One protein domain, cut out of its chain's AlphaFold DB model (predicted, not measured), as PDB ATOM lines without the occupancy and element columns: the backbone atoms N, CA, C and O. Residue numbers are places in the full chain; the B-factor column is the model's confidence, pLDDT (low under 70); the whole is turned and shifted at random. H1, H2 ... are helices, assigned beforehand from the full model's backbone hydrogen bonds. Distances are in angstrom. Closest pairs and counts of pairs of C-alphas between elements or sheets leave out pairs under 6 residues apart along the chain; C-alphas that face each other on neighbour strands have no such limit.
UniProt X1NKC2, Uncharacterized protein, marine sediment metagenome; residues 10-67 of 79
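This is residues 10 to 67 of the 79 residues of an uncharacterized protein of marine sediment metagenome (UniProt X1NKC2). One longer helix, H3, makes much of the length of the domain, and H2 makes a corner with its beginning and lies beyond that end; two more short helices lie over one side of H3, H1 across a gap from its first half and H4 by its second half. The helices are loosely packed, with few contacts between them, and a long loop, residues 50 to 60, folds back from the end of H3 to H4. The printed part has 58 residues with four named helices, H1, H2, H3 and H4 in chain order, and no named strand; the class is all helix. The whole is compact, with a radius of gyration of the C-alphas of 11.0 A, and spans 29 by 19 by 19 A.

H1 is residues 10 to 16, from C-alpha 10 at (309.072, 171.564, 173.705). H2 is residues 23 to 29. H3, residues 37 to 49, begins with C-alpha 37 at (298.837, 169.852, 182.908) and is 18.4 A long from first to last C-alpha. H4 is residues 61 to 65, ending with C-alpha 65 at (297.536, 171.053, 166.967).

H2 and H3 touch, at a steep tilt of 56 degrees and opposite ways; their closest C-alphas, of Asp 23 and Thr 38, are 6.3 A apart, and H3 touches H2 with residues 37 to 38 alone. H1 and H3 are near each other, with 8 pairs of C-alphas within 10 A. H1 and H2 are close but not clearly touching, their closest C-alphas, of Leu 15 and Leu 26, being 7.8 A apart; they run opposite ways at a shallow tilt of 33 degrees, only just short of steep. H4 is close to but not clearly touching H1, with the closest C-alphas, of Phe 12 and Met 61, 7.1 A apart. H4 is likewise close to but not clearly touching H3, with the closest C-alphas, of Ile 44 and Leu 65, 7.8 A apart. H2 and H4 are apart. In H1, H2, H3 and H4 every O i to N i+4 pair is within hydrogen-bond range.

The two C-alphas farthest apart, of Ala 28 and Gly 50, are 29.7 A apart. The printed part has no cut. The link from H3 to H4, 11 residues, is long; the other two are short. The mean pLDDT of the printed part is 90.2, and no printed residue is under 70.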
ATOM      1  N   GLU A  10     308.550 172.880 173.356       89.38
ATOM      2  CA  GLU A  10     309.072 171.564 173.705       89.38
ATOM      3  C   GLU A  10     308.219 170.921 174.797       89.38
ATOM      4  O   GLU A  10     307.886 169.745 174.711       89.38
ATOM      5  N   GLU A  11     307.792 171.704 175.792       91.06
ATOM      6  CA  GLU A  11     306.870 171.253 176.838       91.06
ATOM      7  C   GLU A  11     305.516 170.822 176.255       91.06
ATOM      8  O   GLU A  11     304.926 169.830 176.686       91.06
ATOM      9  N   PHE A  12     305.014 171.558 175.260       91.31
ATOM     10  CA  PHE A  12     303.752 171.228 174.605       91.31
ATOM     11  C   PHE A  12     303.875 169.983 173.717       91.31
ATOM     12  O   PHE A  12     303.009 169.109 173.749       91.31
ATOM     13  N   GLU A  13     304.961 169.869 172.954       90.88
ATOM     14  CA  GLU A  13     305.249 168.692 172.129       90.88
ATOM     15  C   GLU A  13     305.478 167.442 172.982       90.88
ATOM     16  O   GLU A  13     304.950 166.378 172.660       90.88
ATOM     17  N   PHE A  14     306.168 167.579 174.117       92.38
ATOM     18  CA  PHE A  14     306.358 166.504 175.086       92.38
ATOM     19  C   PHE A  14     305.025 165.896 175.534       92.38
ATOM     20  O   PHE A  14     304.900 164.670 175.601       92.38
ATOM     21  N   LEU A  15     304.037 166.755 175.808       92.88
ATOM     22  CA  LEU A  15     302.693 166.366 176.225       92.88
ATOM     23  C   LEU A  15     301.931 165.667 175.087       92.88
ATOM     24  O   LEU A  15     301.286 164.648 175.325       92.88
ATOM     25  N   LEU A  16     302.035 166.163 173.849       91.44
ATOM     26  CA  LEU A  16     301.391 165.540 172.682       91.44
ATOM     27  C   LEU A  16     301.982 164.173 172.317       91.44
ATOM     28  O   LEU A  16     301.261 163.299 171.845       91.44
ATOM     29  N   GLN A  17     303.281 163.977 172.538       91.75
ATOM     30  CA  GLN A  17     303.975 162.721 172.242       91.75
ATOM     31  C   GLN A  17     303.735 161.626 173.289       91.75
ATOM     32  O   GLN A  17     304.122 160.480 173.067       91.75
ATOM     33  N   ARG A  18     303.131 161.963 174.436       93.50
ATOM     34  CA  ARG A  18     302.935 161.039 175.564       93.50
ATOM     35  C   ARG A  18     301.468 160.948 176.004       93.50
ATOM     36  O   ARG A  18     301.177 161.143 177.186       93.50
ATOM     37  N   PRO A  19     300.525 160.647 175.092       92.38
ATOM     38  CA  PRO A  19     299.107 160.541 175.436       92.38
ATOM     39  C   PRO A  19     298.815 159.436 176.463       92.38
ATOM     40  O   PRO A  19     297.825 159.525 177.181       92.38
ATOM     41  N   GLN A  20     299.680 158.419 176.546       93.25
ATOM     42  CA  GLN A  20     299.567 157.281 177.455       93.25
ATOM     43  C   GLN A  20     299.841 157.629 178.921       93.25
ATOM     44  O   GLN A  20     299.428 156.880 179.798       93.25
ATOM     45  N   LEU A  21     300.547 158.732 179.193       94.69
ATOM     46  CA  LEU A  21     300.880 159.105 180.562       94.69
ATOM     47  C   LEU A  21     299.677 159.732 181.259       94.69
ATOM     48  O   LEU A  21     298.990 160.599 180.714       94.69
ATOM     49  N   THR A  22     299.454 159.345 182.503       93.38
ATOM     50  CA  THR A  22     298.476 159.971 183.392       93.38
ATOM     51  C   THR A  22     298.887 161.402 183.751       93.38
ATOM     52  O   THR A  22     300.026 161.828 183.548       93.38
ATOM     53  N   ASP A  23     297.953 162.188 184.290       93.25
ATOM     54  CA  ASP A  23     298.285 163.531 184.781       93.25
ATOM     55  C   ASP A  23     299.326 163.476 185.906       93.25
ATOM     56  O   ASP A  23     300.150 164.375 186.009       93.25
ATOM     57  N   GLU A  24     299.311 162.435 186.737       93.81
ATOM     58  CA  GLU A  24     300.274 162.248 187.823       93.81
ATOM     59  C   GLU A  24     301.690 161.978 187.301       93.81
ATOM     60  O   GLU A  24     302.633 162.662 187.700       93.81
ATOM     61  N   GLU A  25     301.838 161.080 186.327       95.56
ATOM     62  CA  GLU A  25     303.135 160.801 185.697       95.56
ATOM     63  C   GLU A  25     303.690 162.022 184.957       95.56
ATOM     64  O   GLU A  25     304.891 162.298 185.011       95.56
ATOM     65  N   LEU A  26     302.821 162.795 184.297       93.62
ATOM     66  CA  LEU A  26     303.220 164.058 183.679       93.62
ATOM     67  C   LEU A  26     303.640 165.092 184.728       93.62
ATOM     68  O   LEU A  26     304.610 165.810 184.502       93.62
ATOM     69  N   ARG A  27     302.961 165.173 185.881       93.62
ATOM     70  CA  ARG A  27     303.359 166.070 186.982       93.62
ATOM     71  C   ARG A  27     304.727 165.704 187.541       93.62
ATOM     72  O   ARG A  27     305.502 166.611 187.832       93.62
ATOM     73  N   ALA A  28     305.023 164.413 187.659       93.69
ATOM     74  CA  ALA A  28     306.328 163.934 188.101       93.69
ATOM     75  C   ALA A  28     307.444 164.309 187.108       93.69
ATOM     76  O   ALA A  28     308.535 164.692 187.523       93.69
ATOM     77  N   GLN A  29     307.163 164.256 185.802       92.50
ATOM     78  CA  GLN A  29     308.137 164.578 184.749       92.50
ATOM     79  C   GLN A  29     308.240 166.081 184.443       92.50
ATOM     80  O   GLN A  29     309.278 166.550 183.985       92.50
ATOM     81  N   MET A  30     307.183 166.852 184.712       90.56
ATOM     82  CA  MET A  30     307.100 168.297 184.476       90.56
ATOM     83  C   MET A  30     306.649 169.040 185.747       90.56
ATOM     84  O   MET A  30     305.580 169.668 185.759       90.56
ATOM     85  N   PRO A  31     307.446 169.017 186.832       86.75
ATOM     86  CA  PRO A  31     307.038 169.568 188.125       86.75
ATOM     87  C   PRO A  31     306.691 171.064 188.054       86.75
ATOM     88  O   PRO A  31     305.740 171.517 188.696       86.75
ATOM     89  N   THR A  32     307.373 171.819 187.185       86.81
ATOM     90  CA  THR A  32     307.130 173.250 186.917       86.81
ATOM     91  C   THR A  32     305.778 173.538 186.253       86.81
ATOM     92  O   THR A  32     305.303 174.674 186.292       86.81
ATOM     93  N   ARG A  33     305.135 172.530 185.647       85.94
ATOM     94  CA  ARG A  33     303.824 172.629 184.976       85.94
ATOM     95  C   ARG A  33     302.720 171.870 185.687       85.94
ATOM     96  O   ARG A  33     301.597 171.830 185.184       85.94
ATOM     97  N   SER A  34     303.001 171.315 186.860       84.50
ATOM     98  CA  SER A  34     302.111 170.384 187.548       84.50
ATOM     99  C   SER A  34     300.671 170.890 187.742       84.50
ATOM    100  O   SER A  34     299.715 170.135 187.548       84.50
ATOM    101  N   GLY A  35     300.507 172.185 188.032       85.19
ATOM    102  CA  GLY A  35     299.200 172.838 188.178       85.19
ATOM    103  C   GLY A  35     298.460 173.148 186.866       85.19
ATOM    104  O   GLY A  35     297.274 173.456 186.898       85.19
ATOM    105  N   ALA A  36     299.127 173.070 185.711       88.56
ATOM    106  CA  ALA A  36     298.564 173.426 184.406       88.56
ATOM    107  C   ALA A  36     298.334 172.223 183.474       88.56
ATOM    108  O   ALA A  36     297.621 172.368 182.484       88.56
ATOM    109  N   ILE A  37     298.902 171.048 183.772       91.56
ATOM    110  CA  ILE A  37     298.837 169.852 182.908       91.56
ATOM    111  C   ILE A  37     297.395 169.453 182.581       91.56
ATOM    112  O   ILE A  37     297.030 169.391 181.407       91.56
ATOM    113  N   THR A  38     296.556 169.244 183.601       92.94
ATOM    114  CA  THR A  38     295.151 168.846 183.408       92.94
ATOM    115  C   THR A  38     294.393 169.880 182.579       92.94
ATOM    116  O   THR A  38     293.668 169.529 181.651       92.94
ATOM    117  N   LEU A  39     294.602 171.167 182.870       91.38
ATOM    118  CA  LEU A  39     293.945 172.264 182.166       91.38
ATOM    119  C   LEU A  39     294.328 172.291 180.679       91.38
ATOM    120  O   LEU A  39     293.457 172.386 179.816       91.38
ATOM    121  N   VAL A  40     295.618 172.164 180.365       91.81
ATOM    122  CA  VAL A  40     296.100 172.149 178.978       91.81
ATOM    123  C   VAL A  40     295.603 170.914 178.229       91.81
ATOM    124  O   VAL A  40     295.131 171.059 177.103       91.81
ATOM    125  N   ARG A  41     295.608 169.722 178.843       93.62
ATOM    126  CA  ARG A  41     295.026 168.509 178.229       93.62
ATOM    127  C   ARG A  41     293.540 168.677 177.929       93.62
ATOM    128  O   ARG A  41     293.099 168.257 176.863       93.62
ATOM    129  N   ASN A  42     292.788 169.322 178.820       94.19
ATOM    130  CA  ASN A  42     291.376 169.614 178.590       94.19
ATOM    131  C   ASN A  42     291.182 170.568 177.408       94.19
ATOM    132  O   ASN A  42     290.372 170.278 176.538       94.19
ATOM    133  N   PHE A  43     291.967 171.643 177.301       93.56
ATOM    134  CA  PHE A  43     291.881 172.534 176.141       93.56
ATOM    135  C   PHE A  43     292.302 171.865 174.827       93.56
ATOM    136  O   PHE A  43     291.708 172.129 173.783       93.56
ATOM    137  N   ILE A  44     293.302 170.980 174.855       93.25
ATOM    138  CA  ILE A  44     293.664 170.159 173.693       93.25
ATOM    139  C   ILE A  44     292.501 169.231 173.318       93.25
ATOM    140  O   ILE A  44     292.206 169.067 172.136       93.25
ATOM    141  N   HIS A  45     291.810 168.649 174.300       95.19
ATOM    142  CA  HIS A  45     290.620 167.838 174.055       95.19
ATOM    143  C   HIS A  45     289.468 168.660 173.475       95.19
ATOM    144  O   HIS A  45     288.852 168.231 172.507       95.19
ATOM    145  N   SER A  46     289.232 169.872 173.976       94.75
ATOM    146  CA  SER A  46     288.259 170.791 173.384       94.75
ATOM    147  C   SER A  46     288.633 171.145 171.944       94.75
ATOM    148  O   SER A  46     287.781 171.076 171.067       94.75
ATOM    149  N   PHE A  47     289.911 171.409 171.638       92.94
ATOM    150  CA  PHE A  47     290.355 171.558 170.245       92.94
ATOM    151  C   PHE A  47     290.077 170.284 169.430       92.94
ATOM    152  O   PHE A  47     289.666 170.354 168.269       92.94
ATOM    153  N   HIS A  48     290.301 169.104 170.015       93.12
ATOM    154  CA  HIS A  48     290.052 167.821 169.366       93.12
ATOM    155  C   HIS A  48     288.574 167.632 168.998       93.12
ATOM    156  O   HIS A  48     288.286 167.267 167.860       93.12
ATOM    157  N   THR A  49     287.655 167.992 169.889       94.31
ATOM    158  CA  THR A  49     286.205 167.853 169.693       94.31
ATOM    159  C   THR A  49     285.539 169.061 169.021       94.31
ATOM    160  O   THR A  49     284.326 169.072 168.851       94.31
ATOM    161  N   GLY A  50     286.313 170.072 168.601       91.12
ATOM    162  CA  GLY A  50     285.788 171.269 167.926       91.12
ATOM    163  C   GLY A  50     285.164 172.309 168.866       91.12
ATOM    164  O   GLY A  50     284.423 173.176 168.413       91.12
ATOM    165  N   GLY A  51     285.453 172.221 170.164       91.88
ATOM    166  CA  GLY A  51     285.005 173.144 171.201       91.88
ATOM    167  C   GLY A  51     285.926 174.349 171.423       91.88
ATOM    168  O   GLY A  51     286.706 174.751 170.557       91.88
ATOM    169  N   ASP A  52     285.823 174.940 172.617       89.25
ATOM    170  CA  ASP A  52     286.541 176.164 172.980       89.25
ATOM    171  C   ASP A  52     288.040 175.936 173.241       89.25
ATOM    172  O   ASP A  52     288.457 175.036 173.964       89.25
ATOM    173  N   VAL A  53     288.862 176.812 172.666       87.25
ATOM    174  CA  VAL A  53     290.329 176.769 172.718       87.25
ATOM    175  C   VAL A  53     290.926 178.085 173.204       87.25
ATOM    176  O   VAL A  53     292.122 178.327 173.045       87.25
ATOM    177  N   SER A  54     290.104 178.946 173.811       85.69
ATOM    178  CA  SER A  54     290.487 180.267 174.328       85.69
ATOM    179  C   SER A  54     291.664 180.228 175.308       85.69
ATOM    180  O   SER A  54     292.415 181.199 175.409       85.69
ATOM    181  N   GLY A  55     291.855 179.101 176.001       82.81
ATOM    182  CA  GLY A  55     292.976 178.879 176.913       82.81
ATOM    183  C   GLY A  55     294.292 178.456 176.255       82.81
ATOM    184  O   GLY A  55     295.326 178.472 176.923       82.81
ATOM    185  N   LEU A  56     294.296 178.111 174.964       84.69
ATOM    186  CA  LEU A  56     295.516 177.774 174.231       84.69
ATOM    187  C   LEU A  56     296.168 179.018 173.631       84.69
ATOM    188  O   LEU A  56     295.515 179.955 173.163       84.69
ATOM    189  N   SER A  57     297.500 179.006 173.571       84.69
ATOM    190  CA  SER A  57     298.234 180.039 172.846       84.69
ATOM    191  C   SER A  57     297.940 179.953 171.345       84.69
ATOM    192  O   SER A  57     298.350 178.999 170.675       84.69
ATOM    193  N   LYS A  58     297.266 180.977 170.802       83.88
ATOM    194  CA  LYS A  58     296.938 181.084 169.370       83.88
ATOM    195  C   LYS A  58     298.174 181.135 168.468       83.88
ATOM    196  O   LYS A  58     298.102 180.672 167.337       83.88
ATOM    197  N   SER A  59     299.290 181.670 168.962       83.69
ATOM    198  CA  SER A  59     300.537 181.799 168.200       83.69
ATOM    199  C   SER A  59     301.477 180.599 168.341       83.69
ATOM    200  O   SER A  59     302.385 180.460 167.530       83.69
ATOM    201  N   MET A  60     301.278 179.730 169.341       84.25
ATOM    202  CA  MET A  60     302.239 178.664 169.658       84.25
ATOM    203  C   MET A  60     301.615 177.263 169.721       84.25
ATOM    204  O   MET A  60     302.099 176.356 169.044       84.25
ATOM    205  N   MET A  61     300.524 177.078 170.467       86.56
ATOM    206  CA  MET A  61     299.911 175.760 170.685       86.56
ATOM    207  C   MET A  61     298.962 175.374 169.549       86.56
ATOM    208  O   MET A  61     299.034 174.268 169.023       86.56
ATOM    209  N   ILE A  62     298.101 176.302 169.119       87.00
ATOM    210  CA  ILE A  62     297.130 176.033 168.047       87.00
ATOM    211  C   ILE A  62     297.817 175.638 166.728       87.00
ATOM    212  O   ILE A  62     297.381 174.660 166.122       87.00
ATOM    213  N   PRO A  63     298.890 176.315 166.267       89.19
ATOM    214  CA  PRO A  63     299.591 175.897 165.056       89.19
ATOM    215  C   PRO A  63     300.142 174.468 165.132       89.19
ATOM    216  O   PRO A  63     300.163 173.783 164.117       89.19
ATOM    217  N   ARG A  64     300.543 174.000 166.323       87.75
ATOM    218  CA  ARG A  64     301.017 172.624 166.544       87.75
ATOM    219  C   ARG A  64     299.880 171.613 166.468       87.75
ATOM    220  O   ARG A  64     300.019 170.617 165.781       87.75
ATOM    221  N   LEU A  65     298.727 171.912 167.069       88.19
ATOM    222  CA  LEU A  65     297.536 171.053 166.967       88.19
ATOM    223  C   LEU A  65     296.947 170.985 165.552       88.19
ATOM    224  O   LEU A  65     296.239 170.039 165.219       88.19
ATOM    225  N   LYS A  66     297.211 171.992 164.715       86.88
ATOM    226  CA  LYS A  66     296.842 171.984 163.292       86.88
ATOM    227  C   LYS A  66     297.844 171.232 162.411       86.88
ATOM    228  O   LYS A  66     297.552 170.999 161.242       86.88
ATOM    229  N   ARG A  67     299.035 170.914 162.924       81.44
ATOM    230  CA  ARG A  67     300.102 170.270 162.159       81.44
ATOM    231  C   ARG A  67     300.081 168.763 162.387       81.44
ATOM    232  O   ARG A  67     300.456 168.293 163.453       81.44
TER     233      ARG A  67